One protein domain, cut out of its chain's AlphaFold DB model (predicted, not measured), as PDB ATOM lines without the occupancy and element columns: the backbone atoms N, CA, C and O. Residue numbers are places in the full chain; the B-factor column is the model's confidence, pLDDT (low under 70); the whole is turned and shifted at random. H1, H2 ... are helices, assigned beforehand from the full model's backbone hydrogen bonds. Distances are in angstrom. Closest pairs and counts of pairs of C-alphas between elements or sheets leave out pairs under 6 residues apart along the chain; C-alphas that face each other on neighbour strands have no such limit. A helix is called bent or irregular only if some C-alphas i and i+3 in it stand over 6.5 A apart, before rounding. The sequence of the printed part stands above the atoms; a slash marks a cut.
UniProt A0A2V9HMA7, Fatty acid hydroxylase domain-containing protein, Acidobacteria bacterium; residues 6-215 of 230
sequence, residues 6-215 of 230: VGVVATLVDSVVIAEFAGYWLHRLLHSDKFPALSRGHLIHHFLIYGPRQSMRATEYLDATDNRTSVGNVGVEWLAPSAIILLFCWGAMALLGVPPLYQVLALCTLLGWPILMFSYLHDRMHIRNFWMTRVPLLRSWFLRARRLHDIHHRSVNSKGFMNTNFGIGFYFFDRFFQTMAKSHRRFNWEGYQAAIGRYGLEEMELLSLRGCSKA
ATOM      1  N   VAL A   6    -113.784 -62.450  -1.731       97.25
ATOM      2  CA  VAL A   6    -114.531 -61.361  -2.379       97.25
ATOM      3  C   VAL A   6    -114.243 -60.018  -1.706       97.25
ATOM      4  O   VAL A   6    -113.983 -59.041  -2.401       97.25
ATOM      5  N   GLY A   7    -114.220 -59.972  -0.369       97.44
ATOM      6  CA  GLY A   7    -113.898 -58.756   0.378       97.44
ATOM      7  C   GLY A   7    -112.476 -58.263   0.120       97.44
ATOM      8  O   GLY A   7    -112.268 -57.064  -0.054       97.44
ATOM      9  N   VAL A   8    -111.504 -59.175   0.018       98.06
ATOM     10  CA  VAL A   8    -110.120 -58.834  -0.351       98.06
ATOM     11  C   VAL A   8    -110.068 -58.231  -1.755       98.06
ATOM     12  O   VAL A   8    -109.514 -57.148  -1.925       98.06
ATOM     13  N   VAL A   9    -110.669 -58.889  -2.750       98.31
ATOM     14  CA  VAL A   9    -110.661 -58.402  -4.139       98.31
ATOM     15  C   VAL A   9    -111.347 -57.039  -4.252       98.31
ATOM     16  O   VAL A   9    -110.772 -56.133  -4.852       98.31
ATOM     17  N   ALA A  10    -112.523 -56.872  -3.638       97.94
ATOM     18  CA  ALA A  10    -113.235 -55.595  -3.617       97.94
ATOM     19  C   ALA A  10    -112.380 -54.490  -2.984       97.94
ATOM     20  O   ALA A  10    -112.171 -53.452  -3.602       97.94
ATOM     21  N   THR A  11    -111.769 -54.761  -1.824       98.38
ATOM     22  CA  THR A  11    -110.883 -53.805  -1.136       98.38
ATOM     23  C   THR A  11    -109.752 -53.320  -2.045       98.38
ATOM     24  O   THR A  11    -109.480 -52.122  -2.105       98.38
ATOM     25  N   LEU A  12    -109.090 -54.231  -2.765       98.50
ATOM     26  CA  LEU A  12    -107.985 -53.882  -3.661       98.50
ATOM     27  C   LEU A  12    -108.463 -53.054  -4.860       98.50
ATOM     28  O   LEU A  12    -107.858 -52.029  -5.177       98.50
ATOM     29  N   VAL A  13    -109.549 -53.475  -5.513       98.38
ATOM     30  CA  VAL A  13    -110.099 -52.782  -6.689       98.38
ATOM     31  C   VAL A  13    -110.602 -51.390  -6.313       98.38
ATOM     32  O   VAL A  13    -110.214 -50.414  -6.956       98.38
ATOM     33  N   ASP A  14    -111.392 -51.280  -5.248       98.25
ATOM     34  CA  ASP A  14    -111.931 -50.002  -4.782       98.25
ATOM     35  C   ASP A  14    -110.803 -49.051  -4.372       98.25
ATOM     36  O   ASP A  14    -110.833 -47.871  -4.715       98.25
ATOM     37  N   SER A  15    -109.749 -49.563  -3.728       98.56
ATOM     38  CA  SER A  15    -108.578 -48.753  -3.370       98.56
ATOM     39  C   SER A  15    -107.839 -48.217  -4.596       98.56
ATOM     40  O   SER A  15    -107.415 -47.062  -4.588       98.56
ATOM     41  N   VAL A  16    -107.709 -49.007  -5.669       98.56
ATOM     42  CA  VAL A  16    -107.141 -48.532  -6.946       98.56
ATOM     43  C   VAL A  16    -108.016 -47.436  -7.556       98.56
ATOM     44  O   VAL A  16    -107.496 -46.403  -7.981       98.56
ATOM     45  N   VAL A  17    -109.339 -47.620  -7.571       98.31
ATOM     46  CA  VAL A  17    -110.278 -46.617  -8.098       98.31
ATOM     47  C   VAL A  17    -110.207 -45.321  -7.288       98.31
ATOM     48  O   VAL A  17    -110.127 -44.240  -7.878       98.31
ATOM     49  N   ILE A  18    -110.177 -45.414  -5.955       98.38
ATOM     50  CA  ILE A  18    -110.025 -44.263  -5.056       98.38
ATOM     51  C   ILE A  18    -108.679 -43.572  -5.292       98.38
ATOM     52  O   ILE A  18    -108.648 -42.346  -5.392       98.38
ATOM     53  N   ALA A  19    -107.583 -44.322  -5.432       98.25
ATOM     54  CA  ALA A  19    -106.261 -43.756  -5.695       98.25
ATOM     55  C   ALA A  19    -106.208 -43.003  -7.036       98.25
ATOM     56  O   ALA A  19    -105.702 -41.882  -7.088       98.25
ATOM     57  N   GLU A  20    -106.765 -43.571  -8.111       98.31
ATOM     58  CA  GLU A  20    -106.870 -42.896  -9.415       98.31
ATOM     59  C   GLU A  20    -107.754 -41.644  -9.337       98.31
ATOM     60  O   GLU A  20    -107.406 -40.603  -9.898       98.31
ATOM     61  N   PHE A  21    -108.879 -41.714  -8.619       98.44
ATOM     62  CA  PHE A  21    -109.792 -40.583  -8.450       98.44
ATOM     63  C   PHE A  21    -109.138 -39.438  -7.674       98.44
ATOM     64  O   PHE A  21    -109.137 -38.290  -8.126       98.44
ATOM     65  N   ALA A  22    -108.555 -39.747  -6.515       98.31
ATOM     66  CA  ALA A  22    -107.870 -38.775  -5.675       98.31
ATOM     67  C   ALA A  22    -106.653 -38.182  -6.395       98.31
ATOM     68  O   ALA A  22    -106.486 -36.962  -6.408       98.31
ATOM     69  N   GLY A  23    -105.853 -39.022  -7.057       97.94
ATOM     70  CA  GLY A  23    -104.700 -38.592  -7.843       97.94
ATOM     71  C   GLY A  23    -105.086 -37.680  -9.007       97.94
ATOM     72  O   GLY A  23    -104.444 -36.653  -9.212       97.94
ATOM     73  N   TYR A  24    -106.182 -37.976  -9.714       98.44
ATOM     74  CA  TYR A  24    -106.724 -37.109 -10.767       98.44
ATOM     75  C   TYR A  24    -107.082 -35.710 -10.238       98.44
ATOM     76  O   TYR A  24    -106.688 -34.695 -10.822       98.44
ATOM     77  N   TRP A  25    -107.809 -35.635  -9.119       98.38
ATOM     78  CA  TRP A  25    -108.205 -34.350  -8.537       98.38
ATOM     79  C   TRP A  25    -107.036 -33.588  -7.932       98.38
ATOM     80  O   TRP A  25    -106.979 -32.367  -8.083       98.38
ATOM     81  N   LEU A  26    -106.095 -34.289  -7.303       98.00
ATOM     82  CA  LEU A  26    -104.874 -33.683  -6.796       98.00
ATOM     83  C   LEU A  26    -104.036 -33.116  -7.944       98.00
ATOM     84  O   LEU A  26    -103.633 -31.958  -7.892       98.00
ATOM     85  N   HIS A  27    -103.864 -33.865  -9.031       98.25
ATOM     86  CA  HIS A  27    -103.159 -33.367 -10.206       98.25
ATOM     87  C   HIS A  27    -103.833 -32.105 -10.764       98.25
ATOM     88  O   HIS A  27    -103.185 -31.085 -10.998       98.25
ATOM     89  N   ARG A  28    -105.166 -32.114 -10.876       98.00
ATOM     90  CA  ARG A  28    -105.931 -30.934 -11.291       98.00
ATOM     91  C   ARG A  28    -105.787 -29.762 -10.315       98.00
ATOM     92  O   ARG A  28    -105.723 -28.619 -10.767       98.00
ATOM     93  N   LEU A  29    -105.722 -30.016  -9.006       97.69
ATOM     94  CA  LEU A  29    -105.479 -28.991  -7.989       97.69
ATOM     95  C   LEU A  29    -104.124 -28.313  -8.210       97.69
ATOM     96  O   LEU A  29    -104.063 -27.083  -8.210       97.69
ATOM     97  N   LEU A  30    -103.077 -29.093  -8.482       97.50
ATOM     98  CA  LEU A  30    -101.724 -28.590  -8.742       97.50
ATOM     99  C   LEU A  30    -101.609 -27.810 -10.062       97.50
ATOM    100  O   LEU A  30    -100.698 -27.008 -10.229       97.50
ATOM    101  N   HIS A  31    -102.565 -27.970 -10.978       97.81
ATOM    102  CA  HIS A  31    -102.698 -27.131 -12.177       97.81
ATOM    103  C   HIS A  31    -103.654 -25.944 -12.020       97.81
ATOM    104  O   HIS A  31    -103.816 -25.167 -12.961       97.81
ATOM    105  N   SER A  32    -104.337 -25.811 -10.882       95.38
ATOM    106  CA  SER A  32    -105.439 -24.852 -10.736       95.38
ATOM    107  C   SER A  32    -105.026 -23.472 -10.234       95.38
ATOM    108  O   SER A  32    -105.856 -22.570 -10.277       95.38
ATOM    109  N   ASP A  33    -103.796 -23.317  -9.727       94.44
ATOM    110  CA  ASP A  33    -103.312 -22.107  -9.041       94.44
ATOM    111  C   ASP A  33    -104.085 -21.716  -7.769       94.44
ATOM    112  O   ASP A  33    -103.818 -20.687  -7.160       94.44
ATOM    113  N   LYS A  34    -105.018 -22.553  -7.294       94.44
ATOM    114  CA  LYS A  34    -105.735 -22.292  -6.032       94.44
ATOM    115  C   LYS A  34    -104.792 -22.200  -4.833       94.44
ATOM    116  O   LYS A  34    -105.055 -21.456  -3.897       94.44
ATOM    117  N   PHE A  35    -103.702 -22.964  -4.879       94.44
ATOM    118  CA  PHE A  35    -102.603 -22.902  -3.925       94.44
ATOM    119  C   PHE A  35    -101.305 -22.701  -4.718       94.44
ATOM    120  O   PHE A  35    -100.729 -23.691  -5.191       94.44
ATOM    121  N   PRO A  36    -100.848 -21.449  -4.905       91.50
ATOM    122  CA  PRO A  36     -99.709 -21.145  -5.773       91.50
ATOM    123  C   PRO A  36     -98.432 -21.891  -5.376       91.50
ATOM    124  O   PRO A  36     -97.740 -22.424  -6.238       91.50
ATOM    125  N   ALA A  37     -98.166 -22.027  -4.072       87.25
ATOM    126  CA  ALA A  37     -97.001 -22.755  -3.565       87.25
ATOM    127  C   ALA A  37     -97.001 -24.241  -3.971       87.25
ATOM    128  O   ALA A  37     -95.970 -24.762  -4.390       87.25
ATOM    129  N   LEU A  38     -98.161 -24.911  -3.902       91.81
ATOM    130  CA  LEU A  38     -98.288 -26.306  -4.337       91.81
ATOM    131  C   LEU A  38     -98.188 -26.410  -5.866       91.81
ATOM    132  O   LEU A  38     -97.502 -27.279  -6.398       91.81
ATOM    133  N   SER A  39     -98.832 -25.481  -6.573       95.69
ATOM    134  CA  SER A  39     -98.862 -25.478  -8.038       95.69
ATOM    135  C   SER A  39     -97.468 -25.262  -8.625       95.69
ATOM    136  O   SER A  39     -97.067 -25.977  -9.539       95.69
ATOM    137  N   ARG A  40     -96.683 -24.329  -8.071       94.06
ATOM    138  CA  ARG A  40     -95.344 -23.993  -8.570       94.06
ATOM    139  C   ARG A  40     -94.428 -25.212  -8.648       94.06
ATOM    140  O   ARG A  40     -93.784 -25.411  -9.674       94.06
ATOM    141  N   GLY A  41     -94.377 -26.024  -7.591       92.19
ATOM    142  CA  GLY A  41     -93.496 -27.193  -7.537       92.19
ATOM    143  C   GLY A  41     -93.775 -28.194  -8.660       92.19
ATOM    144  O   GLY A  41     -92.859 -28.625  -9.362       92.19
ATOM    145  N   HIS A  42     -95.056 -28.464  -8.909       96.25
ATOM    146  CA  HIS A  42     -95.495 -29.291 -10.029       96.25
ATOM    147  C   HIS A  42     -95.251 -28.612 -11.385       96.25
ATOM    148  O   HIS A  42     -94.879 -29.249 -12.364       96.25
ATOM    149  N   LEU A  43     -95.390 -27.293 -11.469       96.38
ATOM    150  CA  LEU A  43     -95.251 -26.573 -12.733       96.38
ATOM    151  C   LEU A  43     -93.803 -26.339 -13.181       96.38
ATOM    152  O   LEU A  43     -93.577 -26.147 -14.375       96.38
ATOM    153  N   ILE A  44     -92.818 -26.480 -12.292       94.69
ATOM    154  CA  ILE A  44     -91.403 -26.623 -12.679       94.69
ATOM    155  C   ILE A  44     -91.230 -27.823 -13.624       94.69
ATOM    156  O   ILE A  44     -90.608 -27.699 -14.683       94.69
ATOM    157  N   HIS A  45     -91.842 -28.965 -13.292       95.75
ATOM    158  CA  HIS A  45     -91.853 -30.156 -14.151       95.75
ATOM    159  C   HIS A  45     -92.472 -29.848 -15.522       95.75
ATOM    160  O   HIS A  45     -91.891 -30.180 -16.556       95.75
ATOM    161  N   HIS A  46     -93.604 -29.141 -15.531       97.12
ATOM    162  CA  HIS A  46     -94.386 -28.848 -16.737       97.12
ATOM    163  C   HIS A  46     -93.877 -27.719 -17.625       97.12
ATOM    164  O   HIS A  46     -94.229 -27.694 -18.797       97.12
ATOM    165  N   PHE A  47     -93.124 -26.752 -17.116       94.81
ATOM    166  CA  PHE A  47     -92.714 -25.589 -17.912       94.81
ATOM    167  C   PHE A  47     -91.210 -25.481 -18.068       94.81
ATOM    168  O   PHE A  47     -90.749 -25.071 -19.134       94.81
ATOM    169  N   LEU A  48     -90.446 -25.871 -17.047       93.00
ATOM    170  CA  LEU A  48     -88.995 -25.796 -17.099       93.00
ATOM    171  C   LEU A  48     -88.423 -27.099 -17.650       93.00
ATOM    172  O   LEU A  48     -87.705 -27.070 -18.645       93.00
ATOM    173  N   ILE A  49     -88.771 -28.250 -17.082       93.38
ATOM    174  CA  ILE A  49     -88.069 -29.500 -17.411       93.38
ATOM    175  C   ILE A  49     -88.644 -30.176 -18.656       93.38
ATOM    176  O   ILE A  49     -87.918 -30.402 -19.629       93.38
ATOM    177  N   TYR A  50     -89.943 -30.467 -18.648       95.25
ATOM    178  CA  TYR A  50     -90.640 -31.180 -19.718       95.25
ATOM    179  C   TYR A  50     -91.739 -30.330 -20.348       95.25
ATOM    180  O   TYR A  50     -92.793 -30.836 -20.714       95.25
ATOM    181  N   GLY A  51     -91.481 -29.033 -20.499       92.44
ATOM    182  CA  GLY A  51     -92.463 -28.097 -21.025       92.44
ATOM    183  C   GLY A  51     -92.528 -27.941 -22.539       92.44
ATOM    184  O   GLY A  51     -91.818 -28.612 -23.297       92.44
ATOM    185  N   PRO A  52     -93.393 -27.029 -23.016       91.75
ATOM    186  CA  PRO A  52     -93.657 -26.833 -24.440       91.75
ATOM    187  C   PRO A  52     -92.425 -26.528 -25.302       91.75
ATOM    188  O   PRO A  52     -92.449 -26.794 -26.505       91.75
ATOM    189  N   ARG A  53     -91.356 -25.982 -24.710       90.81
ATOM    190  CA  ARG A  53     -90.109 -25.599 -25.394       90.81
ATOM    191  C   ARG A  53     -88.987 -26.629 -25.212       90.81
ATOM    192  O   ARG A  53     -87.870 -26.410 -25.674       90.81
ATOM    193  N   GLN A  54     -89.265 -27.745 -24.547       91.31
ATOM    194  CA  GLN A  54     -88.276 -28.718 -24.116       91.31
ATOM    195  C   GLN A  54     -88.497 -30.075 -24.786       91.31
ATOM    196  O   GLN A  54     -89.579 -30.426 -25.275       91.31
ATOM    197  N   SER A  55     -87.433 -30.879 -24.802       93.06
ATOM    198  CA  SER A  55     -87.556 -32.284 -25.171       93.06
ATOM    199  C   SER A  55     -88.388 -33.003 -24.114       93.06
ATOM    200  O   SER A  55     -88.024 -33.021 -22.944       93.06
ATOM    201  N   MET A  56     -89.452 -33.683 -24.538       94.94
ATOM    202  CA  MET A  56     -90.267 -34.514 -23.642       94.94
ATOM    203  C   MET A  56     -89.495 -35.726 -23.108       94.94
ATOM    204  O   MET A  56     -89.969 -36.386 -22.183       94.94
ATOM    205  N   ARG A  57     -88.355 -36.070 -23.732       95.25
ATOM    206  CA  ARG A  57     -87.586 -37.285 -23.443       95.25
ATOM    207  C   ARG A  57     -86.095 -37.027 -23.284       95.25
ATOM    208  O   ARG A  57     -85.479 -36.420 -24.168       95.25
ATOM    209  N   ALA A  58     -85.512 -37.619 -22.251       93.44
ATOM    210  CA  ALA A  58     -84.072 -37.667 -22.008       93.44
ATOM    211  C   ALA A  58     -83.592 -39.121 -21.813       93.44
ATOM    212  O   ALA A  58     -84.397 -40.057 -21.777       93.44
ATOM    213  N   THR A  59     -82.274 -39.328 -21.791       92.44
ATOM    214  CA  THR A  59     -81.671 -40.638 -21.479       92.44
ATOM    215  C   THR A  59     -81.948 -41.048 -20.038       92.44
ATOM    216  O   THR A  59     -82.204 -42.217 -19.774       92.44
ATOM    217  N   GLU A  60     -81.970 -40.070 -19.138       91.62
ATOM    218  CA  GLU A  60     -82.279 -40.222 -17.721       91.62
ATOM    219  C   GLU A  60     -83.438 -39.301 -17.334       91.62
ATOM    220  O   GLU A  60     -83.760 -38.352 -18.055       91.62
ATOM    221  N   TYR A  61     -84.094 -39.612 -16.217       92.88
ATOM    222  CA  TYR A  61     -85.143 -38.752 -15.680       92.88
ATOM    223  C   TYR A  61     -84.527 -37.483 -15.091       92.88
ATOM    224  O   TYR A  61     -83.520 -37.548 -14.391       92.88
ATOM    225  N   LEU A  62     -85.136 -36.341 -15.389       92.12
ATOM    226  CA  LEU A  62     -84.755 -35.042 -14.861       92.12
ATOM    227  C   LEU A  62     -85.724 -34.712 -13.725       92.12
ATOM    228  O   LEU A  62     -86.918 -34.542 -13.961       92.12
ATOM    229  N   ASP A  63     -85.205 -34.662 -12.502       90.94
ATOM    230  CA  ASP A  63     -86.010 -34.534 -11.293       90.94
ATOM    231  C   ASP A  63     -86.365 -33.069 -11.003       90.94
ATOM    232  O   ASP A  63     -85.499 -32.230 -10.756       90.94
ATOM    233  N   ALA A  64     -87.664 -32.762 -11.000       90.19
ATOM    234  CA  ALA A  64     -88.179 -31.435 -10.660       90.19
ATOM    235  C   ALA A  64     -87.986 -31.060  -9.189       90.19
ATOM    236  O   ALA A  64     -88.224 -29.911  -8.811       90.19
ATOM    237  N   THR A  65     -87.608 -32.017  -8.346       90.38
ATOM    238  CA  THR A  65     -87.426 -31.843  -6.905       90.38
ATOM    239  C   THR A  65     -85.966 -31.683  -6.490       90.38
ATOM    240  O   THR A  65     -85.705 -31.489  -5.304       90.38
ATOM    241  N   ASP A  66     -85.013 -31.710  -7.429       85.38
ATOM    242  CA  ASP A  66     -83.604 -31.456  -7.112       85.38
ATOM    243  C   ASP A  66     -83.454 -30.109  -6.369       85.38
ATOM    244  O   ASP A  66     -83.970 -29.076  -6.794       85.38
ATOM    245  N   ASN A  67     -82.752 -30.137  -5.229       84.50
ATOM    246  CA  ASN A  67     -82.587 -29.021  -4.279       84.50
ATOM    247  C   ASN A  67     -83.869 -28.516  -3.594       84.50
ATOM    248  O   ASN A  67     -83.871 -27.424  -3.026       84.50
ATOM    249  N   ARG A  68     -84.949 -29.303  -3.599       88.81
ATOM    250  CA  ARG A  68     -86.179 -29.030  -2.843       88.81
ATOM    251  C   ARG A  68     -86.437 -30.145  -1.832       88.81
ATOM    252  O   ARG A  68     -85.897 -31.243  -1.936       88.81
ATOM    253  N   THR A  69     -87.280 -29.868  -0.842       90.25
ATOM    254  CA  THR A  69     -87.748 -30.896   0.094       90.25
ATOM    255  C   THR A  69     -88.610 -31.913  -0.656       90.25
ATOM    256  O   THR A  69     -89.639 -31.552  -1.234       90.25
ATOM    257  N   SER A  70     -88.196 -33.178  -0.651       92.56
ATOM    258  CA  SER A  70     -88.885 -34.277  -1.334       92.56
ATOM    259  C   SER A  70     -88.582 -35.632  -0.692       92.56
ATOM    260  O   SER A  70     -87.647 -35.777   0.099       92.56
ATOM    261  N   VAL A  71     -89.387 -36.638  -1.039       90.56
ATOM    262  CA  VAL A  71     -89.093 -38.055  -0.786       90.56
ATOM    263  C   VAL A  71     -88.914 -38.727  -2.141       90.56
ATOM    264  O   VAL A  71     -89.864 -38.844  -2.915       90.56
ATOM    265  N   GLY A  72     -87.685 -39.141  -2.453       88.94
ATOM    266  CA  GLY A  72     -87.338 -39.550  -3.815       88.94
ATOM    267  C   GLY A  72     -87.508 -38.375  -4.778       88.94
ATOM    268  O   GLY A  72     -86.934 -37.317  -4.548       88.94
ATOM    269  N   ASN A  73     -88.323 -38.558  -5.815       89.00
ATOM    270  CA  ASN A  73     -88.662 -37.540  -6.812       89.00
ATOM    271  C   ASN A  73     -90.047 -36.902  -6.585       89.00
ATOM    272  O   ASN A  73     -90.615 -36.288  -7.490       89.00
ATOM    273  N   VAL A  74     -90.632 -37.093  -5.397       91.81
ATOM    274  CA  VAL A  74     -91.974 -36.607  -5.060       91.81
ATOM    275  C   VAL A  74     -91.858 -35.428  -4.099       91.81
ATOM    276  O   VAL A  74     -91.430 -35.580  -2.953       91.81
ATOM    277  N   GLY A  75     -92.226 -34.240  -4.577       93.88
ATOM    278  CA  GLY A  75     -92.165 -33.000  -3.805       93.88
ATOM    279  C   GLY A  75     -93.248 -32.903  -2.728       93.88
ATOM    280  O   GLY A  75     -94.272 -33.593  -2.776       93.88
ATOM    281  N   VAL A  76     -93.042 -32.008  -1.756       94.69
ATOM    282  CA  VAL A  76     -94.006 -31.748  -0.666       94.69
ATOM    283  C   VAL A  76     -95.384 -31.348  -1.198       94.69
ATOM    284  O   VAL A  76     -96.394 -31.691  -0.580       94.69
ATOM    285  N   GLU A  77     -95.442 -30.705  -2.367       94.62
ATOM    286  CA  GLU A  77     -96.682 -30.342  -3.052       94.62
ATOM    287  C   GLU A  77     -97.604 -31.534  -3.346       94.62
ATOM    288  O   GLU A  77     -98.821 -31.372  -3.391       94.62
ATOM    289  N   TRP A  78     -97.034 -32.733  -3.481       95.94
ATOM    290  CA  TRP A  78     -97.767 -33.986  -3.636       95.94
ATOM    291  C   TRP A  78     -97.911 -34.724  -2.304       95.94
ATOM    292  O   TRP A  78     -98.987 -35.248  -2.009       95.94
ATOM    293  N   LEU A  79     -96.853 -34.758  -1.486       95.75
ATOM    294  CA  LEU A  79     -96.820 -35.529  -0.236       95.75
ATOM    295  C   LEU A  79     -97.828 -35.020   0.796       95.75
ATOM    296  O   LEU A  79     -98.585 -35.818   1.347       95.75
ATOM    297  N   ALA A  80     -97.863 -33.710   1.045       96.25
ATOM    298  CA  ALA A  80     -98.728 -33.126   2.068       96.25
ATOM    299  C   ALA A  80    -100.228 -33.369   1.792       96.25
ATOM    300  O   ALA A  80    -100.900 -33.933   2.659       96.25
ATOM    301  N   PRO A  81    -100.778 -33.037   0.606       96.75
ATOM    302  CA  PRO A  81    -102.180 -33.336   0.320       96.75
ATOM    303  C   PRO A  81    -102.463 -34.841   0.247       96.75
ATOM    304  O   PRO A  81    -103.525 -35.270   0.693       96.75
ATOM    305  N   SER A  82    -101.524 -35.663  -0.237       97.50
ATOM    306  CA  SER A  82    -101.701 -37.124  -0.244       97.50
ATOM    307  C   SER A  82    -101.785 -37.701   1.169       97.50
ATOM    308  O   SER A  82    -102.618 -38.568   1.420       97.50
ATOM    309  N   ALA A  83    -100.980 -37.199   2.112       97.50
ATOM    310  CA  ALA A  83    -101.044 -37.610   3.513       97.50
ATOM    311  C   ALA A  83    -102.401 -37.259   4.144       97.50
ATOM    312  O   ALA A  83    -102.987 -38.091   4.831       97.50
ATOM    313  N   ILE A  84    -102.938 -36.067   3.856       98.12
ATOM    314  CA  ILE A  84    -104.273 -35.654   4.318       98.12
ATOM    315  C   ILE A  84    -105.353 -36.586   3.752       98.12
ATOM    316  O   ILE A  84    -106.209 -37.055   4.502       98.12
ATOM    317  N   ILE A  85    -105.300 -36.892   2.451       98.06
ATOM    318  CA  ILE A  85    -106.245 -37.814   1.802       98.06
ATOM    319  C   ILE A  85    -106.151 -39.210   2.429       98.06
ATOM    320  O   ILE A  85    -107.176 -39.804   2.753       98.06
ATOM    321  N   LEU A  86    -104.939 -39.723   2.650       98.12
ATOM    322  CA  LEU A  86    -104.726 -41.045   3.236       98.12
ATOM    323  C   LEU A  86    -105.259 -41.126   4.672       98.12
ATOM    324  O   LEU A  86    -105.941 -42.092   5.012       98.12
ATOM    325  N   LEU A  87    -104.996 -40.105   5.496       98.31
ATOM    326  CA  LEU A  87    -105.532 -40.007   6.857       98.31
ATOM    327  C   LEU A  87    -107.062 -39.949   6.853       98.31
ATOM    328  O   LEU A  87    -107.697 -40.621   7.663       98.31
ATOM    329  N   PHE A  88    -107.658 -39.201   5.920       98.31
ATOM    330  CA  PHE A  88    -109.108 -39.154   5.758       98.31
ATOM    331  C   PHE A  88    -109.682 -40.524   5.373       98.31
ATOM    332  O   PHE A  88    -110.622 -40.991   6.012       98.31
ATOM    333  N   CYS A  89    -109.102 -41.203   4.377       98.00
ATOM    334  CA  CYS A  89    -109.520 -42.549   3.980       98.00
ATOM    335  C   CYS A  89    -109.397 -43.543   5.141       98.00
ATOM    336  O   CYS A  89    -110.316 -44.329   5.377       98.00
ATOM    337  N   TRP A  90    -108.293 -43.493   5.890       98.31
ATOM    338  CA  TRP A  90    -108.099 -44.346   7.057       98.31
ATOM    339  C   TRP A  90    -109.146 -44.081   8.142       98.31
ATOM    340  O   TRP A  90    -109.798 -45.017   8.606       98.31
ATOM    341  N   GLY A  91    -109.358 -42.809   8.490       98.44
ATOM    342  CA  GLY A  91    -110.362 -42.391   9.464       98.44
ATOM    343  C   GLY A  91    -111.773 -42.814   9.057       98.44
ATOM    344  O   GLY A  91    -112.500 -43.362   9.877       98.44
ATOM    345  N   ALA A  92    -112.141 -42.653   7.783       98.19
ATOM    346  CA  ALA A  92    -113.434 -43.093   7.264       98.19
ATOM    347  C   ALA A  92    -113.627 -44.612   7.410       98.19
ATOM    348  O   ALA A  92    -114.668 -45.055   7.890       98.19
ATOM    349  N   MET A  93    -112.617 -45.417   7.064       98.00
ATOM    350  CA  MET A  93    -112.680 -46.869   7.260       98.00
ATOM    351  C   MET A  93    -112.800 -47.250   8.741       98.00
ATOM    352  O   MET A  93    -113.584 -48.136   9.082       98.00
ATOM    353  N   ALA A  94    -112.054 -46.577   9.623       97.62
ATOM    354  CA  ALA A  94    -112.117 -46.814  11.061       97.62
ATOM    355  C   ALA A  94    -113.502 -46.470  11.637       97.62
ATOM    356  O   ALA A  94    -114.072 -47.270  12.377       97.62
ATOM    357  N   LEU A  95    -114.074 -45.326  11.242       98.25
ATOM    358  CA  LEU A  95    -115.411 -44.887  11.657       98.25
ATOM    359  C   LEU A  95    -116.520 -45.826  11.164       98.25
ATOM    360  O   LEU A  95    -117.478 -46.074  11.889       98.25
ATOM    361  N   LEU A  96    -116.378 -46.382   9.959       97.38
ATOM    362  CA  LEU A  96    -117.319 -47.355   9.397       97.38
ATOM    363  C   LEU A  96    -117.126 -48.779   9.948       97.38
ATOM    364  O   LEU A  96    -117.796 -49.707   9.499       97.38
ATOM    365  N   GLY A  97    -116.207 -48.980  10.900       96.50
ATOM    366  CA  GLY A  97    -115.957 -50.286  11.509       96.50
ATOM    367  C   GLY A  97    -115.370 -51.315  10.539       96.50
ATOM    368  O   GLY A  97    -115.554 -52.520  10.735       96.50
ATOM    369  N   VAL A  98    -114.674 -50.871   9.485       96.75
ATOM    370  CA  VAL A  98    -114.040 -51.768   8.508       96.75
ATOM    371  C   VAL A  98    -113.012 -52.655   9.230       96.75
ATOM    372  O   VAL A  98    -112.164 -52.127   9.952       96.75
ATOM    373  N   PRO A  99    -113.027 -53.990   9.045       97.00
ATOM    374  CA  PRO A  99    -112.055 -54.890   9.666       97.00
ATOM    375  C   PRO A  99    -110.591 -54.463   9.445       97.00
ATOM    376  O   PRO A  99    -110.238 -54.109   8.316       97.00
ATOM    377  N   PRO A 100    -109.705 -54.575  10.461       96.75
ATOM    378  CA  PRO A 100    -108.321 -54.096  10.371       96.75
ATOM    379  C   PRO A 100    -107.534 -54.636   9.175       96.75
ATOM    380  O   PRO A 100    -106.770 -53.898   8.564       96.75
ATOM    381  N   LEU A 101    -107.751 -55.898   8.788       97.19
ATOM    382  CA  LEU A 101    -107.064 -56.468   7.630       97.19
ATOM    383  C   LEU A 101    -107.410 -55.731   6.328       97.19
ATOM    384  O   LEU A 101    -106.513 -55.445   5.541       97.19
ATOM    385  N   TYR A 102    -108.684 -55.395   6.102       98.12
ATOM    386  CA  TYR A 102    -109.080 -54.636   4.913       98.12
ATOM    387  C   TYR A 102    -108.550 -53.205   4.964       98.12
ATOM    388  O   TYR A 102    -108.129 -52.694   3.932       98.12
ATOM    389  N   GLN A 103    -108.473 -52.587   6.151       98.25
ATOM    390  CA  GLN A 103    -107.817 -51.284   6.294       98.25
ATOM    391  C   GLN A 103    -106.347 -51.356   5.872       98.25
ATOM    392  O   GLN A 103    -105.903 -50.538   5.076       98.25
ATOM    393  N   VAL A 104    -105.598 -52.356   6.352       98.19
ATOM    394  CA  VAL A 104    -104.183 -52.542   5.986       98.19
ATOM    395  C   VAL A 104    -104.034 -52.761   4.481       98.19
ATOM    396  O   VAL A 104    -103.227 -52.084   3.849       98.19
ATOM    397  N   LEU A 105    -104.837 -53.648   3.886       98.38
ATOM    398  CA  LEU A 105    -104.816 -53.895   2.439       98.38
ATOM    399  C   LEU A 105    -105.131 -52.630   1.634       98.38
ATOM    400  O   LEU A 105    -104.439 -52.331   0.654       98.38
ATOM    401  N   ALA A 106    -106.138 -51.869   2.062       98.56
ATOM    402  CA  ALA A 106    -106.505 -50.611   1.434       98.56
ATOM    403  C   ALA A 106    -105.375 -49.587   1.543       98.56
ATOM    404  O   ALA A 106    -104.979 -49.020   0.532       98.56
ATOM    405  N   LEU A 107    -104.783 -49.397   2.726       98.44
ATOM    406  CA  LEU A 107    -103.675 -48.459   2.935       98.44
ATOM    407  C   LEU A 107    -102.435 -48.837   2.123       98.44
ATOM    408  O   LEU A 107    -101.844 -47.974   1.474       98.44
ATOM    409  N   CYS A 108    -102.068 -50.121   2.089       98.50
ATOM    410  CA  CYS A 108    -100.980 -50.604   1.237       98.50
ATOM    411  C   CYS A 108    -101.250 -50.300  -0.241       98.50
ATOM    412  O   CYS A 108    -100.339 -49.890  -0.958       98.50
ATOM    413  N   THR A 109    -102.496 -50.450  -0.692       98.56
ATOM    414  CA  THR A 109    -102.882 -50.174  -2.082       98.56
ATOM    415  C   THR A 109    -102.924 -48.673  -2.378       98.56
ATOM    416  O   THR A 109    -102.366 -48.236  -3.382       98.56
ATOM    417  N   LEU A 110    -103.505 -47.868  -1.484       98.25
ATOM    418  CA  LEU A 110    -103.581 -46.405  -1.568       98.25
ATOM    419  C   LEU A 110    -102.201 -45.734  -1.504       98.25
ATOM    420  O   LEU A 110    -102.057 -44.615  -1.982       98.25
ATOM    421  N   LEU A 111    -101.187 -46.407  -0.955       96.94
ATOM    422  CA  LEU A 111     -99.788 -45.974  -1.004       96.94
ATOM    423  C   LEU A 111     -99.060 -46.510  -2.243       96.94
ATOM    424  O   LEU A 111     -98.419 -45.756  -2.976       96.94
ATOM    425  N   GLY A 112     -99.151 -47.817  -2.487       97.75
ATOM    426  CA  GLY A 112     -98.400 -48.492  -3.542       97.75
ATOM    427  C   GLY A 112     -98.839 -48.086  -4.946       97.75
ATOM    428  O   GLY A 112     -97.996 -47.912  -5.830       97.75
ATOM    429  N   TRP A 113    -100.141 -47.888  -5.163       98.00
ATOM    430  CA  TRP A 113    -100.670 -47.547  -6.479       98.00
ATOM    431  C   TRP A 113    -100.241 -46.148  -6.951       98.00
ATOM    432  O   TRP A 113     -99.731 -46.047  -8.071       98.00
ATOM    433  N   PRO A 114    -100.318 -45.076  -6.133       94.94
ATOM    434  CA  PRO A 114     -99.751 -43.788  -6.516       94.94
ATOM    435  C   PRO A 114     -98.246 -43.823  -6.782       94.94
ATOM    436  O   PRO A 114     -97.794 -43.212  -7.750       94.94
ATOM    437  N   ILE A 115     -97.471 -44.583  -6.000       95.75
ATOM    438  CA  ILE A 115     -96.031 -44.763  -6.259       95.75
ATOM    439  C   ILE A 115     -95.814 -45.400  -7.636       95.75
ATOM    440  O   ILE A 115     -94.977 -44.936  -8.411       95.75
ATOM    441  N   LEU A 116     -96.588 -46.432  -7.976       96.31
ATOM    442  CA  LEU A 116     -96.504 -47.088  -9.277       96.31
ATOM    443  C   LEU A 116     -96.899 -46.149 -10.425       96.31
ATOM    444  O   LEU A 116     -96.193 -46.083 -11.430       96.31
ATOM    445  N   MET A 117     -98.024 -45.447 -10.299       95.31
ATOM    446  CA  MET A 117     -98.653 -44.731 -11.411       95.31
ATOM    447  C   MET A 117     -98.196 -43.278 -11.541       95.31
ATOM    448  O   MET A 117     -97.849 -42.848 -12.640       95.31
ATOM    449  N   PHE A 118     -98.179 -42.532 -10.437       90.50
ATOM    450  CA  PHE A 118     -97.908 -41.091 -10.416       90.50
ATOM    451  C   PHE A 118     -96.429 -40.757 -10.184       90.50
ATOM    452  O   PHE A 118     -96.016 -39.652 -10.514       90.50
ATOM    453  N   SER A 119     -95.624 -41.702  -9.682       92.62
ATOM    454  CA  SER A 119     -94.159 -41.571  -9.613       92.62
ATOM    455  C   SER A 119     -93.485 -42.450 -10.672       92.62
ATOM    456  O   SER A 119     -93.106 -41.949 -11.729       92.62
ATOM    457  N   TYR A 120     -93.415 -43.771 -10.479       95.69
ATOM    458  CA  TYR A 120     -92.631 -44.646 -11.356       95.69
ATOM    459  C   TYR A 120     -93.063 -44.558 -12.824       95.69
ATOM    460  O   TYR A 120     -92.248 -44.238 -13.685       95.69
ATOM    461  N   LEU A 121     -94.327 -44.835 -13.148       96.81
ATOM    462  CA  LEU A 121     -94.780 -44.846 -14.539       96.81
ATOM    463  C   LEU A 121     -94.687 -43.452 -15.173       96.81
ATOM    464  O   LEU A 121     -94.243 -43.342 -16.318       96.81
ATOM    465  N   HIS A 122     -95.064 -42.414 -14.423       97.44
ATOM    466  CA  HIS A 122     -94.954 -41.014 -14.820       97.44
ATOM    467  C   HIS A 122     -93.529 -40.650 -15.263       97.44
ATOM    468  O   HIS A 122     -93.329 -40.175 -16.383       97.44
ATOM    469  N   ASP A 123     -92.518 -40.973 -14.457       96.06
ATOM    470  CA  ASP A 123     -91.121 -40.685 -14.796       96.06
ATOM    471  C   ASP A 123     -90.682 -41.428 -16.052       96.06
ATOM    472  O   ASP A 123     -90.003 -40.887 -16.930       96.06
ATOM    473  N   ARG A 124     -91.087 -42.699 -16.169       96.62
ATOM    474  CA  ARG A 124     -90.731 -43.545 -17.314       96.62
ATOM    475  C   ARG A 124     -91.385 -43.083 -18.603       96.62
ATOM    476  O   ARG A 124     -90.845 -43.381 -19.673       96.62
ATOM    477  N   MET A 125     -92.480 -42.323 -18.539       97.75
ATOM    478  CA  MET A 125     -92.991 -41.640 -19.723       97.75
ATOM    479  C   MET A 125     -91.935 -40.688 -20.278       97.75
ATOM    480  O   MET A 125     -91.747 -40.704 -21.487       97.75
ATOM    481  N   HIS A 126     -91.154 -39.998 -19.443       97.62
ATOM    482  CA  HIS A 126     -90.125 -39.031 -19.846       97.62
ATOM    483  C   HIS A 126     -88.748 -39.606 -20.216       97.62
ATOM    484  O   HIS A 126     -87.841 -38.860 -20.595       97.62
ATOM    485  N   ILE A 127     -88.574 -40.926 -20.187       96.31
ATOM    486  CA  ILE A 127     -87.289 -41.571 -20.482       96.31
ATOM    487  C   ILE A 127     -87.318 -42.256 -21.855       96.31
ATOM    488  O   ILE A 127     -88.323 -42.833 -22.290       96.31
ATOM    489  N   ARG A 128     -86.193 -42.198 -22.576       93.75
ATOM    490  CA  ARG A 128     -85.994 -42.942 -23.831       93.75
ATOM    491  C   ARG A 128     -85.816 -44.443 -23.551       93.75
ATOM    492  O   ARG A 128     -85.246 -44.838 -22.548       93.75
ATOM    493  N   ASN A 129     -86.258 -45.299 -24.473       90.31
ATOM    494  CA  ASN A 129     -85.984 -46.751 -24.458       90.31
ATOM    495  C   ASN A 129     -86.492 -47.552 -23.233       90.31
ATOM    496  O   ASN A 129     -85.992 -48.649 -22.951       90.31
ATOM    497  N   PHE A 130     -87.524 -47.064 -22.538       94.81
ATOM    498  CA  PHE A 130     -88.165 -47.795 -21.440       94.81
ATOM    499  C   PHE A 130     -88.673 -49.183 -21.871       94.81
ATOM    500  O   PHE A 130     -89.197 -49.345 -22.967       94.81
ATOM    501  N   TRP A 131     -88.533 -50.207 -21.024       94.62
ATOM    502  CA  TRP A 131     -88.792 -51.603 -21.406       94.62
ATOM    503  C   TRP A 131     -90.235 -51.863 -21.875       94.62
ATOM    504  O   TRP A 131     -90.430 -52.650 -22.801       94.62
ATOM    505  N   MET A 132     -91.243 -51.158 -21.335       95.50
ATOM    506  CA  MET A 132     -92.640 -51.327 -21.770       95.50
ATOM    507  C   MET A 132     -92.868 -50.915 -23.230       95.50
ATOM    508  O   MET A 132     -93.843 -51.347 -23.835       95.50
ATOM    509  N   THR A 133     -91.969 -50.135 -23.847       94.19
ATOM    510  CA  THR A 133     -92.058 -49.849 -25.290       94.19
ATOM    511  C   THR A 133     -91.663 -51.047 -26.158       94.19
ATOM    512  O   THR A 133     -91.922 -51.024 -27.363       94.19
ATOM    513  N   ARG A 134     -91.051 -52.081 -25.565       93.44
ATOM    514  CA  ARG A 134     -90.560 -53.293 -26.237       93.44
ATOM    515  C   ARG A 134     -91.432 -54.525 -25.980       93.44
ATOM    516  O   ARG A 134     -91.390 -55.448 -26.780       93.44
ATOM    517  N   VAL A 135     -92.242 -54.534 -24.917       94.88
ATOM    518  CA  VAL A 135     -93.124 -55.665 -24.579       94.88
ATOM    519  C   VAL A 135     -94.473 -55.520 -25.296       94.88
ATOM    520  O   VAL A 135     -95.203 -54.579 -24.982       94.88
ATOM    521  N   PRO A 136     -94.848 -56.423 -26.228       91.56
ATOM    522  CA  PRO A 136     -96.009 -56.234 -27.107       91.56
ATOM    523  C   PRO A 136     -97.330 -55.963 -26.380       91.56
ATOM    524  O   PRO A 136     -98.061 -55.053 -26.766       91.56
ATOM    525  N   LEU A 137     -97.599 -56.694 -25.292       93.00
ATOM    526  CA  LEU A 137     -98.844 -56.572 -24.525       93.00
ATOM    527  C   LEU A 137     -99.005 -55.195 -23.867       93.00
ATOM    528  O   LEU A 137    -100.106 -54.656 -23.810       93.00
ATOM    529  N   LEU A 138     -97.904 -54.602 -23.400       95.31
ATOM    530  CA  LEU A 138     -97.927 -53.327 -22.679       95.31
ATOM    531  C   LEU A 138     -97.652 -52.131 -23.589       95.31
ATOM    532  O   LEU A 138     -98.070 -51.013 -23.282       95.31
ATOM    533  N   ARG A 139     -96.985 -52.350 -24.728       96.00
ATOM    534  CA  ARG A 139     -96.529 -51.296 -25.638       96.00
ATOM    535  C   ARG A 139     -97.666 -50.391 -26.084       96.00
ATOM    536  O   ARG A 139     -97.544 -49.174 -25.976       96.00
ATOM    537  N   SER A 140     -98.760 -50.958 -26.583       96.50
ATOM    538  CA  SER A 140     -99.871 -50.168 -27.130       96.50
ATOM    539  C   SER A 140    -100.529 -49.288 -26.067       96.50
ATOM    540  O   SER A 140    -100.778 -48.107 -26.314       96.50
ATOM    541  N   TRP A 141    -100.755 -49.836 -24.870       97.00
ATOM    542  CA  TRP A 141    -101.280 -49.076 -23.736       97.00
ATOM    543  C   TRP A 141    -100.304 -47.976 -23.307       97.00
ATOM    544  O   TRP A 141    -100.680 -46.802 -23.281       97.00
ATOM    545  N   PHE A 142     -99.036 -48.327 -23.072       97.62
ATOM    546  CA  PHE A 142     -98.023 -47.393 -22.592       97.62
ATOM    547  C   PHE A 142     -97.802 -46.244 -23.577       97.62
ATOM    548  O   PHE A 142     -97.800 -45.083 -23.182       97.62
ATOM    549  N   LEU A 143     -97.666 -46.536 -24.874       97.12
ATOM    550  CA  LEU A 143     -97.480 -45.505 -25.899       97.12
ATOM    551  C   LEU A 143     -98.686 -44.565 -25.999       97.12
ATOM    552  O   LEU A 143     -98.504 -43.370 -26.243       97.12
ATOM    553  N   ARG A 144     -99.904 -45.075 -25.790       97.12
ATOM    554  CA  ARG A 144    -101.118 -44.255 -25.778       97.12
ATOM    555  C   ARG A 144    -101.183 -43.359 -24.546       97.12
ATOM    556  O   ARG A 144    -101.437 -42.167 -24.707       97.12
ATOM    557  N   ALA A 145    -100.943 -43.913 -23.358       97.94
ATOM    558  CA  ALA A 145    -100.909 -43.146 -22.115       97.94
ATOM    559  C   ALA A 145     -99.831 -42.056 -22.187       97.94
ATOM    560  O   ALA A 145    -100.112 -40.875 -22.005       97.94
ATOM    561  N   ARG A 146     -98.633 -42.436 -22.631       97.81
ATOM    562  CA  ARG A 146     -97.507 -41.532 -22.844       97.81
ATOM    563  C   ARG A 146     -97.812 -40.401 -23.832       97.81
ATOM    564  O   ARG A 146     -97.419 -39.264 -23.602       97.81
ATOM    565  N   ARG A 147     -98.533 -40.682 -24.923       97.94
ATOM    566  CA  ARG A 147     -98.960 -39.645 -25.879       97.94
ATOM    567  C   ARG A 147     -99.943 -38.653 -25.252       97.94
ATOM    568  O   ARG A 147     -99.859 -37.463 -25.535       97.94
ATOM    569  N   LEU A 148    -100.898 -39.128 -24.455       98.50
ATOM    570  CA  LEU A 148    -101.872 -38.257 -23.786       98.50
ATOM    571  C   LEU A 148    -101.197 -37.367 -22.736       98.50
ATOM    572  O   LEU A 148    -101.519 -36.180 -22.653       98.50
ATOM    573  N   HIS A 149    -100.202 -37.908 -22.040       98.44
ATOM    574  CA  HIS A 149     -99.350 -37.165 -21.121       98.44
ATOM    575  C   HIS A 149     -98.484 -36.115 -21.838       98.44
ATOM    576  O   HIS A 149     -98.396 -34.975 -21.395       98.44
ATOM    577  N   ASP A 150     -97.951 -36.418 -23.024       98.06
ATOM    578  CA  ASP A 150     -97.256 -35.408 -23.844       98.06
ATOM    579  C   ASP A 150     -98.192 -34.281 -24.299       98.06
ATOM    580  O   ASP A 150     -97.783 -33.123 -24.424       98.06
ATOM    581  N   ILE A 151     -99.457 -34.603 -24.584       98.12
ATOM    582  CA  ILE A 151    -100.472 -33.594 -24.902       98.12
ATOM    583  C   ILE A 151    -100.720 -32.702 -23.689       98.12
ATOM    584  O   ILE A 151    -100.770 -31.486 -23.864       98.12
ATOM    585  N   HIS A 152    -100.827 -33.280 -22.493       98.25
ATOM    586  CA  HIS A 152    -100.982 -32.549 -21.240       98.25
ATOM    587  C   HIS A 152     -99.847 -31.531 -21.032       98.25
ATOM    588  O   HIS A 152    -100.117 -30.334 -20.944       98.25
ATOM    589  N   HIS A 153     -98.589 -31.978 -21.126       97.75
ATOM    590  CA  HIS A 153     -97.384 -31.142 -20.993       97.75
ATOM    591  C   HIS A 153     -97.262 -29.997 -22.002       97.75
ATOM    592  O   HIS A 153     -96.573 -29.008 -21.762       97.75
ATOM    593  N   ARG A 154     -97.910 -30.117 -23.164       95.69
ATOM    594  CA  ARG A 154     -97.784 -29.137 -24.256       95.69
ATOM    595  C   ARG A 154     -99.008 -28.243 -24.434       95.69
ATOM    596  O   ARG A 154     -98.927 -27.247 -25.150       95.69
ATOM    597  N   SER A 155    -100.145 -28.582 -23.830       94.88
ATOM    598  CA  SER A 155    -101.429 -27.934 -24.130       94.88
ATOM    599  C   SER A 155    -101.756 -26.807 -23.158       94.88
ATOM    600  O   SER A 155    -102.632 -26.928 -22.304       94.88
ATOM    601  N   VAL A 156    -101.097 -25.668 -23.352       96.31
ATOM    602  CA  VAL A 156    -101.332 -24.438 -22.583       96.31
ATOM    603  C   VAL A 156    -102.461 -23.618 -23.228       96.31
ATOM    604  O   VAL A 156    -102.480 -23.433 -24.446       96.31
ATOM    605  N   ASN A 157    -103.449 -23.171 -22.446       95.62
ATOM    606  CA  ASN A 157    -104.489 -22.241 -22.922       95.62
ATOM    607  C   ASN A 157    -104.014 -20.774 -22.869       95.62
ATOM    608  O   ASN A 157    -102.957 -20.493 -22.321       95.62
ATOM    609  N   SER A 158    -104.793 -19.824 -23.399       95.31
ATOM    610  CA  SER A 158    -104.431 -18.391 -23.395       95.31
ATOM    611  C   SER A 158    -104.258 -17.796 -21.998       95.31
ATOM    612  O   SER A 158    -103.510 -16.849 -21.820       95.31
ATOM    613  N   LYS A 159    -104.881 -18.397 -20.979       95.94
ATOM    614  CA  LYS A 159    -104.708 -18.010 -19.576       95.94
ATOM    615  C   LYS A 159    -103.478 -18.656 -18.923       95.94
ATOM    616  O   LYS A 159    -103.259 -18.463 -17.732       95.94
ATOM    617  N   GLY A 160    -102.688 -19.446 -19.642       95.50
ATOM    618  CA  GLY A 160    -101.499 -20.106 -19.102       95.50
ATOM    619  C   GLY A 160    -101.766 -21.346 -18.250       95.50
ATOM    620  O   GLY A 160    -100.924 -21.719 -17.442       95.50
ATOM    621  N   PHE A 161    -102.919 -21.996 -18.409       96.69
ATOM    622  CA  PHE A 161    -103.234 -23.249 -17.716       96.69
ATOM    623  C   PHE A 161    -103.141 -24.459 -18.649       96.69
ATOM    624  O   PHE A 161    -103.581 -24.408 -19.803       96.69
ATOM    625  N   MET A 162    -102.648 -25.573 -18.107       97.25
ATOM    626  CA  MET A 162    -102.737 -26.904 -18.713       97.25
ATOM    627  C   MET A 162    -103.963 -27.613 -18.141       97.25
ATOM    628  O   MET A 162    -103.953 -28.092 -17.012       97.25
ATOM    629  N   ASN A 163    -105.061 -27.608 -18.894       97.06
ATOM    630  CA  ASN A 163    -106.382 -27.983 -18.383       97.06
ATOM    631  C   ASN A 163    -106.951 -29.278 -18.979       97.06
ATOM    632  O   ASN A 163    -108.168 -29.434 -19.062       97.06
ATOM    633  N   THR A 164    -106.084 -30.172 -19.448       97.75
ATOM    634  CA  THR A 164    -106.484 -31.402 -20.140       97.75
ATOM    635  C   THR A 164    -105.590 -32.567 -19.753       97.75
ATOM    636  O   THR A 164    -104.402 -32.329 -19.567       97.75
ATOM    637  N   ASN A 165    -106.107 -33.798 -19.781       98.38
ATOM    638  CA  ASN A 165    -105.343 -35.043 -19.621       98.38
ATOM    639  C   ASN A 165    -104.598 -35.143 -18.272       98.38
ATOM    640  O   ASN A 165    -103.379 -35.284 -18.253       98.38
ATOM    641  N   PHE A 166    -105.320 -35.059 -17.155       98.31
ATOM    642  CA  PHE A 166    -104.752 -35.153 -15.802       98.31
ATOM    643  C   PHE A 166    -104.498 -36.596 -15.337       98.31
ATOM    644  O   PHE A 166    -103.747 -36.823 -14.393       98.31
ATOM    645  N   GLY A 167    -105.111 -37.592 -15.965       97.50
ATOM    646  CA  GLY A 167    -104.735 -38.985 -15.769       97.50
ATOM    647  C   GLY A 167    -103.292 -39.233 -16.210       97.50
ATOM    648  O   GLY A 167    -102.793 -38.580 -17.123       97.50
ATOM    649  N   ILE A 168    -102.611 -40.188 -15.572       95.50
ATOM    650  CA  ILE A 168    -101.245 -40.569 -15.958       95.50
ATOM    651  C   ILE A 168    -101.275 -41.827 -16.824       95.50
ATOM    652  O   ILE A 168    -101.102 -41.749 -18.041       95.50
ATOM    653  N   GLY A 169    -101.523 -42.995 -16.223       94.50
ATOM    654  CA  GLY A 169    -101.622 -44.262 -16.958       94.50
ATOM    655  C   GLY A 169    -103.046 -44.618 -17.397       94.50
ATOM    656  O   GLY A 169    -103.222 -45.301 -18.410       94.50
ATOM    657  N   PHE A 170    -104.062 -44.103 -16.700       97.00
ATOM    658  CA  PHE A 170    -105.470 -44.256 -17.055       97.00
ATOM    659  C   PHE A 170    -106.146 -42.887 -17.171       97.00
ATOM    660  O   PHE A 170    -105.912 -41.988 -16.379       97.00
ATOM    661  N   TYR A 171    -107.002 -42.738 -18.185       97.44
ATOM    662  CA  TYR A 171    -107.672 -41.474 -18.539       97.44
ATOM    663  C   TYR A 171    -109.194 -41.604 -18.429       97.44
ATOM    664  O   TYR A 171    -109.946 -40.974 -19.174       97.44
ATOM    665  N   PHE A 172    -109.665 -42.502 -17.559       97.81
ATOM    666  CA  PHE A 172    -111.094 -42.707 -17.334       97.81
ATOM    667  C   PHE A 172    -111.740 -41.432 -16.781       97.81
ATOM    668  O   PHE A 172    -112.705 -40.936 -17.362       97.81
ATOM    669  N   PHE A 173    -111.148 -40.844 -15.739       98.44
ATOM    670  CA  PHE A 173    -111.650 -39.608 -15.143       98.44
ATOM    671  C   PHE A 173    -111.554 -38.411 -16.090       98.44
ATOM    672  O   PHE A 173    -112.473 -37.602 -16.111       98.44
ATOM    673  N   ASP A 174    -110.553 -38.346 -16.975       98.56
ATOM    674  CA  ASP A 174    -110.536 -37.313 -18.018       98.56
ATOM    675  C   ASP A 174    -111.703 -37.417 -18.998       98.56
ATOM    676  O   ASP A 174    -112.199 -36.400 -19.484       98.56
ATOM    677  N   ARG A 175    -112.146 -38.636 -19.322       97.94
ATOM    678  CA  ARG A 175    -113.345 -38.825 -20.150       97.94
ATOM    679  C   ARG A 175    -114.592 -38.422 -19.383       97.94
ATOM    680  O   ARG A 175    -115.411 -37.689 -19.923       97.94
ATOM    681  N   PHE A 176    -114.710 -38.885 -18.141       98.25
ATOM    682  CA  PHE A 176    -115.875 -38.632 -17.298       98.25
ATOM    683  C   PHE A 176    -116.063 -37.134 -17.011       98.25
ATOM    684  O   PHE A 176    -117.156 -36.602 -17.173       98.25
ATOM    685  N   PHE A 177    -114.983 -36.428 -16.674       98.31
ATOM    686  CA  PHE A 177    -114.988 -34.992 -16.373       98.31
ATOM    687  C   PHE A 177    -114.683 -34.096 -17.581       98.31
ATOM    688  O   PHE A 177    -114.487 -32.893 -17.412       98.31
ATOM    689  N   GLN A 178    -114.652 -34.662 -18.790       97.94
ATOM    690  CA  GLN A 178    -114.487 -33.935 -20.055       97.94
ATOM    691  C   GLN A 178    -113.202 -33.089 -20.151       97.94
ATOM    692  O   GLN A 178    -113.170 -32.039 -20.791       97.94
ATOM    693  N   THR A 179    -112.109 -33.563 -19.557       98.00
ATOM    694  CA  THR A 179    -110.771 -32.957 -19.675       98.00
ATOM    695  C   THR A 179    -109.883 -33.702 -20.673       98.00
ATOM    696  O   THR A 179    -108.715 -33.357 -20.843       98.00
ATOM    697  N   MET A 180    -110.402 -34.711 -21.379       97.94
ATOM    698  CA  MET A 180    -109.619 -35.480 -22.347       97.94
ATOM    699  C   MET A 180    -109.360 -34.705 -23.653       97.94
ATOM    700  O   MET A 180    -110.286 -34.385 -24.397       97.94
ATOM    701  N   ALA A 181    -108.088 -34.519 -24.006       97.44
ATOM    702  CA  ALA A 181    -107.638 -34.006 -25.298       97.44
ATOM    703  C   ALA A 181    -106.848 -35.071 -26.074       97.44
ATOM    704  O   ALA A 181    -105.919 -35.692 -25.558       97.44
ATOM    705  N   LYS A 182    -107.199 -35.282 -27.346       96.19
ATOM    706  CA  LYS A 182    -106.563 -36.302 -28.210       96.19
ATOM    707  C   LYS A 182    -105.483 -35.740 -29.142       96.19
ATOM    708  O   LYS A 182    -104.764 -36.509 -29.780       96.19
ATOM    709  N   SER A 183    -105.358 -34.419 -29.217       95.75
ATOM    710  CA  SER A 183    -104.409 -33.706 -30.070       95.75
ATOM    711  C   SER A 183    -103.758 -32.557 -29.313       95.75
ATOM    712  O   SER A 183    -104.354 -31.986 -28.403       95.75
ATOM    713  N   HIS A 184    -102.542 -32.199 -29.722       93.19
ATOM    714  CA  HIS A 184    -101.872 -31.012 -29.207       93.19
ATOM    715  C   HIS A 184    -102.619 -29.751 -29.637       93.19
ATOM    716  O   HIS A 184    -103.083 -29.648 -30.776       93.19
ATOM    717  N   ARG A 185    -102.686 -28.772 -28.736       92.75
ATOM    718  CA  ARG A 185    -102.981 -27.393 -29.128       92.75
ATOM    719  C   ARG A 185    -101.786 -26.818 -29.887       92.75
ATOM    720  O   ARG A 185    -100.651 -27.262 -29.703       92.75
ATOM    721  N   ARG A 186    -102.039 -25.808 -30.722       93.88
ATOM    722  CA  ARG A 186    -100.953 -24.963 -31.232       93.88
ATOM    723  C   ARG A 186    -100.247 -24.316 -30.046       93.88
ATOM    724  O   ARG A 186    -100.889 -23.998 -29.045       93.88
ATOM    725  N   PHE A 187     -98.937 -24.145 -30.168       93.94
ATOM    726  CA  PHE A 187     -98.167 -23.470 -29.138       93.94
ATOM    727  C   PHE A 187     -98.701 -22.046 -28.944       93.94
ATOM    728  O   PHE A 187     -98.904 -21.320 -29.916       93.94
ATOM    729  N   ASN A 188     -98.969 -21.684 -27.692       94.56
ATOM    730  CA  ASN A 188     -99.571 -20.412 -27.319       94.56
ATOM    731  C   ASN A 188     -98.559 -19.597 -26.508       94.56
ATOM    732  O   ASN A 188     -98.321 -19.902 -25.339       94.56
ATOM    733  N   TRP A 189     -97.962 -18.583 -27.140       95.00
ATOM    734  CA  TRP A 189     -96.939 -17.747 -26.508       95.00
ATOM    735  C   TRP A 189     -97.497 -16.897 -25.367       95.00
ATOM    736  O   TRP A 189     -96.885 -16.832 -24.307       95.00
ATOM    737  N   GLU A 190     -98.678 -16.310 -25.559       96.56
ATOM    738  CA  GLU A 190     -99.366 -15.506 -24.545       96.56
ATOM    739  C   GLU A 190     -99.635 -16.339 -23.287       96.56
ATOM    740  O   GLU A 190     -99.237 -15.968 -22.185       96.56
ATOM    741  N   GLY A 191    -100.212 -17.529 -23.469       96.00
ATOM    742  CA  GLY A 191    -100.454 -18.467 -22.379       96.00
ATOM    743  C   GLY A 191     -99.168 -18.921 -21.692       96.00
ATOM    744  O   GLY A 191     -99.106 -18.980 -20.465       96.00
ATOM    745  N   TYR A 192     -98.128 -19.224 -22.467       95.12
ATOM    746  CA  TYR A 192     -96.829 -19.605 -21.920       95.12
ATOM    747  C   TYR A 192     -96.244 -18.493 -21.034       95.12
ATOM    748  O   TYR A 192     -95.906 -18.759 -19.885       95.12
ATOM    749  N   GLN A 193     -96.198 -17.248 -21.516       94.12
ATOM    750  CA  GLN A 193     -95.685 -16.109 -20.743       94.12
ATOM    751  C   GLN A 193     -96.534 -15.819 -19.500       94.12
ATOM    752  O   GLN A 193     -95.987 -15.588 -18.422       94.12
ATOM    753  N   ALA A 194     -97.861 -15.920 -19.615       95.38
ATOM    754  CA  ALA A 194     -98.761 -15.776 -18.474       95.38
ATOM    755  C   ALA A 194     -98.474 -16.817 -17.378       95.38
ATOM    756  O   ALA A 194     -98.508 -16.488 -16.193       95.38
ATOM    757  N   ALA A 195     -98.173 -18.064 -17.756       94.88
ATOM    758  CA  ALA A 195     -97.796 -19.102 -16.801       94.88
ATOM    759  C   ALA A 195     -96.434 -18.818 -16.153       94.88
ATOM    760  O   ALA A 195     -96.320 -18.865 -14.931       94.88
ATOM    761  N   ILE A 196     -95.422 -18.476 -16.955       93.62
ATOM    762  CA  ILE A 196     -94.078 -18.152 -16.459       93.62
ATOM    763  C   ILE A 196     -94.125 -17.019 -15.426       93.62
ATOM    764  O   ILE A 196     -93.568 -17.168 -14.339       93.62
ATOM    765  N   GLY A 197     -94.848 -15.934 -15.729       93.12
ATOM    766  CA  GLY A 197     -95.016 -14.806 -14.812       93.12
ATOM    767  C   GLY A 197     -95.782 -15.175 -13.539       93.12
ATOM    768  O   GLY A 197     -95.347 -14.833 -12.444       93.12
ATOM    769  N   ARG A 198     -96.885 -15.926 -13.657       94.56
ATOM    770  CA  ARG A 198     -97.712 -16.340 -12.506       94.56
ATOM    771  C   ARG A 198     -96.942 -17.174 -11.487       94.56
ATOM    772  O   ARG A 198     -97.125 -16.993 -10.289       94.56
ATOM    773  N   TYR A 199     -96.120 -18.103 -11.963       92.81
ATOM    774  CA  TYR A 199     -95.433 -19.065 -11.101       92.81
ATOM    775  C   TYR A 199     -93.983 -18.673 -10.785       92.81
ATOM    776  O   TYR A 199     -93.303 -19.410 -10.069       92.81
ATOM    777  N   GLY A 200     -93.504 -17.532 -11.301       90.88
ATOM    778  CA  GLY A 200     -92.126 -17.071 -11.111       90.88
ATOM    779  C   GLY A 200     -91.110 -18.116 -11.576       90.88
ATOM    780  O   GLY A 200     -90.251 -18.536 -10.797       90.88
ATOM    781  N   LEU A 201     -91.286 -18.621 -12.801       88.94
ATOM    782  CA  LEU A 201     -90.464 -19.691 -13.377       88.94
ATOM    783  C   LEU A 201     -89.364 -19.084 -14.251       88.94
ATOM    784  O   LEU A 201     -89.548 -18.881 -15.449       88.94
ATOM    785  N   GLU A 202     -88.216 -18.776 -13.662       79.75
ATOM    786  CA  GLU A 202     -87.109 -18.168 -14.401       79.75
ATOM    787  C   GLU A 202     -86.299 -19.219 -15.175       79.75
ATOM    788  O   GLU A 202     -85.993 -20.295 -14.665       79.75
ATOM    789  N   GLU A 203     -85.867 -18.904 -16.405       66.62
ATOM    790  CA  GLU A 203     -85.018 -19.819 -17.192       66.62
ATOM    791  C   GLU A 203     -83.668 -20.113 -16.500       66.62
ATOM    792  O   GLU A 203     -83.078 -21.168 -16.730       66.62
ATOM    793  N   MET A 204     -83.196 -19.248 -15.594       63.50
ATOM    794  CA  MET A 204     -82.005 -19.521 -14.776       63.50
ATOM    795  C   MET A 204     -82.206 -20.693 -13.799       63.50
ATOM    796  O   MET A 204     -81.259 -21.433 -13.529       63.50
ATOM    797  N   GLU A 205     -83.435 -20.930 -13.331       71.62
ATOM    798  CA  GLU A 205     -83.780 -22.079 -12.480       71.62
ATOM    799  C   GLU A 205     -83.619 -23.400 -13.253       71.62
ATOM    800  O   GLU A 205     -83.194 -24.412 -12.703       71.62
ATOM    801  N   LEU A 206     -83.828 -23.389 -14.576       66.81
ATOM    802  CA  LEU A 206     -83.516 -24.538 -15.431       66.81
ATOM    803  C   LEU A 206     -82.020 -24.885 -15.404       66.81
ATOM    804  O   LEU A 206     -81.644 -26.063 -15.399       66.81
ATOM    805  N   LEU A 207     -81.158 -23.866 -15.446       64.44
ATOM    806  CA  LEU A 207     -79.708 -24.049 -15.460       64.44
ATOM    807  C   LEU A 207     -79.212 -24.596 -14.118       64.44
ATOM    808  O   LEU A 207     -78.373 -25.500 -14.117       64.44
ATOM    809  N   SER A 208     -79.769 -24.125 -12.997       60.28
ATOM    810  CA  SER A 208     -79.423 -24.638 -11.665       60.28
ATOM    811  C   SER A 208     -79.863 -26.098 -11.478       60.28
ATOM    812  O   SER A 208     -79.058 -26.924 -11.036       60.28
ATOM    813  N   LEU A 209     -81.077 -26.454 -11.918       63.75
ATOM    814  CA  LEU A 209     -81.591 -27.831 -11.881       63.75
ATOM    815  C   LEU A 209     -80.711 -28.783 -12.710       63.75
ATOM    816  O   LEU A 209     -80.329 -29.859 -12.250       63.75
ATOM    817  N   ARG A 210     -80.295 -28.364 -13.913       63.59
ATOM    818  CA  ARG A 210     -79.387 -29.159 -14.765       63.59
ATOM    819  C   ARG A 210     -77.972 -29.275 -14.196       63.59
ATOM    820  O   ARG A 210     -77.346 -30.325 -14.353       63.59
ATOM    821  N   GLY A 211     -77.450 -28.214 -13.580       57.69
ATOM    822  CA  GLY A 211     -76.121 -28.209 -12.964       57.69
ATOM    823  C   GLY A 211     -76.033 -29.155 -11.766       57.69
ATOM    824  O   GLY A 211     -75.062 -29.903 -11.637       57.69
ATOM    825  N   CYS A 212     -77.075 -29.188 -10.934       55.97
ATOM    826  CA  CYS A 212     -77.098 -30.024  -9.737       55.97
ATOM    827  C   CYS A 212     -77.331 -31.509 -10.047       55.97
ATOM    828  O   CYS A 212     -76.641 -32.362  -9.483       55.97
ATOM    829  N   SER A 213     -78.204 -31.809 -11.018       55.69
ATOM    830  CA  SER A 213     -78.390 -33.171 -11.527       55.69
ATOM    831  C   SER A 213     -77.041 -33.782 -11.940       55.69
ATOM    832  O   SER A 213     -76.675 -34.840 -11.440       55.69
ATOM    833  N   LYS A 214     -76.207 -33.056 -12.706       54.50
ATOM    834  CA  LYS A 214     -74.837 -33.491 -13.061       54.50
ATOM    835  C   LYS A 214     -73.905 -33.669 -11.851       54.50
ATOM    836  O   LYS A 214     -73.138 -34.632 -11.812       54.50
ATOM    837  N   ALA A 215     -73.955 -32.773 -10.863       48.88
ATOM    838  CA  ALA A 215     -73.088 -32.825  -9.678       48.88
ATOM    839  C   ALA A 215     -73.389 -34.030  -8.763       48.88
ATOM    840  O   ALA A 215     -72.469 -34.651  -8.223       48.88
TER     841      ALA A 215
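What this domain is: This is residues 6 to 215 of the 230 residues of the protein "Fatty acid hydroxylase domain-containing protein" of Acidobacteria bacterium (UniProt A0A2V9HMA7). Look first for three long helices, H1, H3 and H4, whose centres make a triangle: H3 and H4 form a hairpin, and H1 crosses H4 steeply. At one end of this group H2 packs on H1 and H3 and meets H7 and H8, while H5 passes near the last residue of H4; between H5 and H7 the chain winds through two long links with short H6. The printed part has 210 residues with eight named helices, H1 to H8 in order, no named strand, and is all helix. It is compact, with a radius of gyration of the C-alphas of 17.8 A and spans of 53 by 40 by 39 A.

How they stand to each other: Start at H1, residues 6 to 30, which touches H4, residues 100 to 125, at a steep tilt of 46 degrees, the same way; the closest C-alphas, of Ser 15 and Ala 106, are 5.6 A apart. H3, residues 76 to 95, touches H4 with residues 86 to 94 alone, at a shallow tilt of 23 degrees, opposite ways; the closest C-alphas, of Met 93 and Gln 103, are 6.6 A apart. The hub is H2, residues 36 to 49, which touches H7, residues 189 to 199, closest at the C-alphas of Arg 40 and Tyr 199, 5.5 A. H2 and H8, residues 203 to 215, touch only at their ends. H5, residues 136 to 154, and H6, residues 172 to 176, touch no helix. Each O i to N i+4 pair is within hydrogen-bond range in H1, H6 and H7, against 6 of 10 in H2, 15 of 16 in H3, 17 of 22 in H4, 13 of 15 in H5 and 8 of 9 in H8.

Where its parts are: Find C-alpha 6 at (-114.531, -61.361, -2.379); from there H1 runs 35.8 A. H3 runs 28.0 A, H4 36.0 A and H5 27.3 A; H5 is only just irregular, with C-alphas 137 and 140 7.0 A apart. H8 ends at C-alpha 215, (-73.088, -32.825, -9.678).

The domain as a whole: The C-alphas farthest apart, of Val 6 and Met 204, are 54.4 A apart. The printed part has no cut; the links H2 to H3, H5 to H6 and H6 to H7 are long. Look for pLDDT under 70 at residues 203 to 204 and 206 to 215.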